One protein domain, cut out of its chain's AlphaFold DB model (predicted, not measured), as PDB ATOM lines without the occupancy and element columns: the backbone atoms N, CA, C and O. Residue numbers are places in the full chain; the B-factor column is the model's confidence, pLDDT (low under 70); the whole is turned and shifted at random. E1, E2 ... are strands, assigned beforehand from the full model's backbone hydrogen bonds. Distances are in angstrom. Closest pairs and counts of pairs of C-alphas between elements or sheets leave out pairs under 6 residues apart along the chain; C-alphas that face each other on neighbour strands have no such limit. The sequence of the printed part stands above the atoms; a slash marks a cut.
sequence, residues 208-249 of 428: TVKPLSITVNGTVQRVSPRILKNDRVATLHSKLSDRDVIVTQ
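This is residues 208 to 249 of the 428 residues of an uncharacterized protein of Acidibacillus ferrooxidans (UniProt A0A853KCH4). Two small sheets lie end to end in a thin rod: the hairpin of E1 and E2 makes one end, with residues 215 to 220 sticking out, and E4, E3 and E5, in that order, make the other. The 42 printed residues hold five named strands, E1 to E5 along the chain, and no named helix; the class is all strand. The whole is only just loose, close to extended, with a radius of gyration of the C-alphas of 13.4 A and spans of 44 by 16 by 11 A.

E3, residues 226 to 229, and E5, residues 245 to 249, are antiparallel at 167 degrees; N 228 and O 247, 2.8 A apart, are within hydrogen-bond range. E4, residues 232 to 234, meets E3 only at a point, where the facing C-alphas 233 and 228 are 4.7 A apart. E2, residues 219 to 223, runs on into E3 at 11 degrees. E1, residues 212 to 216, forms an antiparallel hairpin with E2, N 214 and O 221 being 3.0 A apart.

E1, 12.6 A long, begins at C-alpha 212 (21.380, 2.535, -44.723). E2 measures 12.7 A. E5, 13.0 A, ends at C-alpha 249 (23.527, 7.237, -33.125).

The farthest C-alphas, of Gly 218 and Asp 242, are 44.4 A apart. The printed part has no cut, no link is long, and no printed residue is under 70 in pLDDT.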
ATOM      1  N   THR A 208      33.891   7.069 -41.450       94.19
ATOM      2  CA  THR A 208      33.165   6.831 -42.701       94.19
ATOM      3  C   THR A 208      31.786   6.292 -42.369       94.19
ATOM      4  O   THR A 208      31.657   5.190 -41.841       94.19
ATOM      5  N   VAL A 209      30.749   7.051 -42.714       90.56
ATOM      6  CA  VAL A 209      29.357   6.644 -42.518       90.56
ATOM      7  C   VAL A 209      28.756   6.267 -43.863       90.56
ATOM      8  O   VAL A 209      28.741   7.078 -44.788       90.56
ATOM      9  N   LYS A 210      28.253   5.037 -43.976       92.12
ATOM     10  CA  LYS A 210      27.455   4.605 -45.126       92.12
ATOM     11  C   LYS A 210      25.976   4.683 -44.740       92.12
ATOM     12  O   LYS A 210      25.609   4.017 -43.776       92.12
ATOM     13  N   PRO A 211      25.149   5.476 -45.441       94.19
ATOM     14  CA  PRO A 211      23.719   5.517 -45.170       94.19
ATOM     15  C   PRO A 211      23.073   4.155 -45.418       94.19
ATOM     16  O   PRO A 211      23.364   3.527 -46.443       94.19
ATOM     17  N   LEU A 212      22.168   3.746 -44.531       95.94
ATOM     18  CA  LEU A 212      21.380   2.535 -44.723       95.94
ATOM     19  C   LEU A 212      20.328   2.756 -45.809       95.94
ATOM     20  O   LEU A 212      19.745   3.841 -45.905       95.94
ATOM     21  N   SER A 213      20.087   1.741 -46.630       96.50
ATOM     22  CA  SER A 213      19.000   1.737 -47.613       96.50
ATOM     23  C   SER A 213      17.777   1.059 -47.011       96.50
ATOM     24  O   SER A 213      17.852  -0.109 -46.640       96.50
ATOM     25  N   ILE A 214      16.643   1.752 -46.977       96.19
ATOM     26  CA  ILE A 214      15.352   1.170 -46.583       96.19
ATOM     27  C   ILE A 214      14.305   1.446 -47.656       96.19
ATOM     28  O   ILE A 214      14.481   2.350 -48.466       96.19
ATOM     29  N   THR A 215      13.218   0.685 -47.685       96.31
ATOM     30  CA  THR A 215      12.109   0.877 -48.626       96.31
ATOM     31  C   THR A 215      10.855   1.269 -47.863       96.31
ATOM     32  O   THR A 215      10.364   0.511 -47.036       96.31
ATOM     33  N   VAL A 216      10.315   2.450 -48.153       93.94
ATOM     34  CA  VAL A 216       9.093   2.955 -47.517       93.94
ATOM     35  C   VAL A 216       8.075   3.275 -48.594       93.94
ATOM     36  O   VAL A 216       8.371   4.046 -49.508       93.94
ATOM     37  N   ASN A 217       6.889   2.665 -48.524       92.94
ATOM     38  CA  ASN A 217       5.839   2.811 -49.546       92.94
ATOM     39  C   ASN A 217       6.357   2.536 -50.974       92.94
ATOM     40  O   ASN A 217       6.045   3.258 -51.920       92.94
ATOM     41  N   GLY A 218       7.221   1.526 -51.124       93.31
ATOM     42  CA  GLY A 218       7.835   1.156 -52.403       93.31
ATOM     43  C   GLY A 218       8.953   2.086 -52.897       93.31
ATOM     44  O   GLY A 218       9.517   1.829 -53.957       93.31
ATOM     45  N   THR A 219       9.311   3.137 -52.151       95.12
ATOM     46  CA  THR A 219      10.398   4.064 -52.507       95.12
ATOM     47  C   THR A 219      11.628   3.816 -51.641       95.12
ATOM     48  O   THR A 219      11.520   3.741 -50.417       95.12
ATOM     49  N   VAL A 220      12.809   3.727 -52.258       96.19
ATOM     50  CA  VAL A 220      14.076   3.572 -51.529       96.19
ATOM     51  C   VAL A 220      14.479   4.897 -50.884       96.19
ATOM     52  O   VAL A 220      14.601   5.916 -51.560       96.19
ATOM     53  N   GLN A 221      14.727   4.858 -49.583       95.31
ATOM     54  CA  GLN A 221      15.164   5.971 -48.755       95.31
ATOM     55  C   GLN A 221      16.548   5.691 -48.165       95.31
ATOM     56  O   GLN A 221      16.952   4.538 -47.994       95.31
ATOM     57  N   ARG A 222      17.288   6.764 -47.865       95.19
ATOM     58  CA  ARG A 222      18.626   6.701 -47.267       95.19
ATOM     59  C   ARG A 222      18.587   7.249 -45.850       95.19
ATOM     60  O   ARG A 222      18.296   8.424 -45.649       95.19
ATOM     61  N   VAL A 223      18.918   6.406 -44.881       95.50
ATOM     62  CA  VAL A 223      18.945   6.766 -43.460       95.50
ATOM     63  C   VAL A 223      20.391   6.978 -43.044       95.50
ATOM     64  O   VAL A 223      21.243   6.136 -43.314       95.50
ATOM     65  N   SER A 224      20.680   8.103 -42.397       94.19
ATOM     66  CA  SER A 224      22.002   8.390 -41.833       94.19
ATOM     67  C   SER A 224      21.905   8.535 -40.313       94.19
ATOM     68  O   SER A 224      20.898   9.051 -39.827       94.19
ATOM     69  N   PRO A 225      22.931   8.115 -39.557       95.38
ATOM     70  CA  PRO A 225      22.978   8.317 -38.124       95.38
ATOM     71  C   PRO A 225      23.218   9.792 -37.801       95.38
ATOM     72  O   PRO A 225      23.851  10.533 -38.562       95.38
ATOM     73  N   ARG A 226      22.782  10.201 -36.612       94.75
ATOM     74  CA  ARG A 226      23.217  11.454 -36.002       94.75
ATOM     75  C   ARG A 226      24.660  11.291 -35.537       94.75
ATOM     76  O   ARG A 226      25.016  10.282 -34.932       94.75
ATOM     77  N   ILE A 227      25.488  12.289 -35.822       97.19
ATOM     78  CA  ILE A 227      26.879  12.336 -35.370       97.19
ATOM     79  C   ILE A 227      26.942  13.288 -34.183       97.19
ATOM     80  O   ILE A 227      26.543  14.451 -34.293       97.19
ATOM     81  N   LEU A 228      27.452  12.798 -33.061       97.94
ATOM     82  CA  LEU A 228      27.734  13.592 -31.879       97.94
ATOM     83  C   LEU A 228      29.242  13.740 -31.718       97.94
ATOM     84  O   LEU A 228      29.978  12.766 -31.826       97.94
ATOM     85  N   LYS A 229      29.684  14.964 -31.448       97.94
ATOM     86  CA  LYS A 229      31.041  15.312 -31.040       97.94
ATOM     87  C   LYS A 229      30.961  15.883 -29.628       97.94
ATOM     88  O   LYS A 229      30.390  16.961 -29.459       97.94
ATOM     89  N   ASN A 230      31.530  15.194 -28.642       97.44
ATOM     90  CA  ASN A 230      31.455  15.572 -27.224       97.44
ATOM     91  C   ASN A 230      30.003  15.905 -26.815       97.44
ATOM     92  O   ASN A 230      29.707  17.024 -26.390       97.44
ATOM     93  N   ASP A 231      29.086  14.969 -27.083       96.50
ATOM     94  CA  ASP A 231      27.637  15.062 -26.828       96.50
ATOM     95  C   ASP A 231      26.874  16.171 -27.577       96.50
ATOM     96  O   ASP A 231      25.692  16.407 -27.327       96.50
ATOM     97  N   ARG A 232      27.506  16.851 -28.541       97.31
ATOM     98  CA  ARG A 232      26.869  17.891 -29.365       97.31
ATOM     99  C   ARG A 232      26.728  17.450 -30.811       97.31
ATOM    100  O   ARG A 232      27.643  16.856 -31.371       97.31
ATOM    101  N   VAL A 233      25.603  17.790 -31.440       96.31
ATOM    102  CA  VAL A 233      25.360  17.484 -32.858       96.31
ATOM    103  C   VAL A 233      26.456  18.101 -33.727       96.31
ATOM    104  O   VAL A 233      26.753  19.292 -33.626       96.31
ATOM    105  N   ALA A 234      27.046  17.274 -34.582       97.19
ATOM    106  CA  ALA A 234      28.138  17.629 -35.472       97.19
ATOM    107  C   ALA A 234      27.900  17.067 -36.877       97.19
ATOM    108  O   ALA A 234      27.004  16.258 -37.114       97.19
ATOM    109  N   THR A 235      28.720  17.503 -37.829       96.44
ATOM    110  CA  THR A 235      28.701  16.996 -39.203       96.44
ATOM    111  C   THR A 235      30.052  16.390 -39.545       96.44
ATOM    112  O   THR A 235      31.055  16.647 -38.880       96.44
ATOM    113  N   LEU A 236      30.117  15.632 -40.639       96.62
ATOM    114  CA  LEU A 236      31.383  15.100 -41.153       96.62
ATOM    115  C   LEU A 236      32.436  16.202 -41.412       96.62
ATOM    116  O   LEU A 236      33.631  15.928 -41.368       96.62
ATOM    117  N   HIS A 237      32.016  17.456 -41.614       96.88
ATOM    118  CA  HIS A 237      32.901  18.603 -41.842       96.88
ATOM    119  C   HIS A 237      33.370  19.307 -40.560       96.88
ATOM    120  O   HIS A 237      34.210  20.207 -40.628       96.88
ATOM    121  N   SER A 238      32.845  18.937 -39.391       97.31
ATOM    122  CA  SER A 238      33.265  19.526 -38.121       97.31
ATOM    123  C   SER A 238      34.750  19.250 -37.864       97.31
ATOM    124  O   SER A 238      35.215  18.119 -38.016       97.31
ATOM    125  N   LYS A 239      35.501  20.290 -37.477       97.69
ATOM    126  CA  LYS A 239      36.929  20.182 -37.144       97.69
ATOM    127  C   LYS A 239      37.131  19.315 -35.906       97.69
ATOM    128  O   LYS A 239      36.355  19.411 -34.952       97.69
ATOM    129  N   LEU A 240      38.194  18.525 -35.919       97.81
ATOM    130  CA  LEU A 240      38.639  17.728 -34.784       97.81
ATOM    131  C   LEU A 240      39.637  18.505 -33.915       97.81
ATOM    132  O   LEU A 240      40.290  19.453 -34.351       97.81
ATOM    133  N   SER A 241      39.718  18.097 -32.664       96.88
ATOM    134  CA  SER A 241      40.610  18.545 -31.605       96.88
ATOM    135  C   SER A 241      41.066  17.305 -30.840       96.88
ATOM    136  O   SER A 241      40.401  16.268 -30.872       96.88
ATOM    137  N   ASP A 242      42.237  17.388 -30.214       96.12
ATOM    138  CA  ASP A 242      42.800  16.232 -29.528       96.12
ATOM    139  C   ASP A 242      41.856  15.765 -28.414       96.12
ATOM    140  O   ASP A 242      41.298  16.584 -27.680       96.12
ATOM    141  N   ARG A 243      41.685  14.446 -28.307       96.62
ATOM    142  CA  ARG A 243      40.805  13.750 -27.355       96.62
ATOM    143  C   ARG A 243      39.312  14.012 -27.534       96.62
ATOM    144  O   ARG A 243      38.542  13.765 -26.609       96.62
ATOM    145  N   ASP A 244      38.887  14.486 -28.703       98.06
ATOM    146  CA  ASP A 244      37.462  14.513 -29.027       98.06
ATOM    147  C   ASP A 244      36.864  13.098 -29.018       98.06
ATOM    148  O   ASP A 244      37.493  12.142 -29.477       98.06
ATOM    149  N   VAL A 245      35.617  12.999 -28.557       98.38
ATOM    150  CA  VAL A 245      34.806  11.777 -28.584       98.38
ATOM    151  C   VAL A 245      33.704  11.935 -29.626       98.38
ATOM    152  O   VAL A 245      32.914  12.883 -29.585       98.38
ATOM    153  N   ILE A 246      33.656  11.008 -30.577       98.44
ATOM    154  CA  ILE A 246      32.712  10.973 -31.686       98.44
ATOM    155  C   ILE A 246      31.840   9.729 -31.545       98.44
ATOM    156  O   ILE A 246      32.339   8.606 -31.547       98.44
ATOM    157  N   VAL A 247      30.526   9.927 -31.477       97.81
ATOM    158  CA  VAL A 247      29.537   8.848 -31.362       97.81
ATOM    159  C   VAL A 247      28.536   8.954 -32.504       97.81
ATOM    160  O   VAL A 247      27.990  10.026 -32.768       97.81
ATOM    161  N   THR A 248      28.273   7.841 -33.183       96.44
ATOM    162  CA  THR A 248      27.182   7.734 -34.156       96.44
ATOM    163  C   THR A 248      25.961   7.083 -33.525       96.44
ATOM    164  O   THR A 248      26.060   5.970 -33.013       96.44
ATOM    165  N   GLN A 249      24.809   7.742 -33.612       94.88
ATOM    166  CA  GLN A 249      23.527   7.237 -33.125       94.88
ATOM    167  C   GLN A 249      22.582   7.001 -34.301       94.88
ATOM    168  O   GLN A 249      22.220   7.939 -35.016       94.88
TER     169      GLN A 249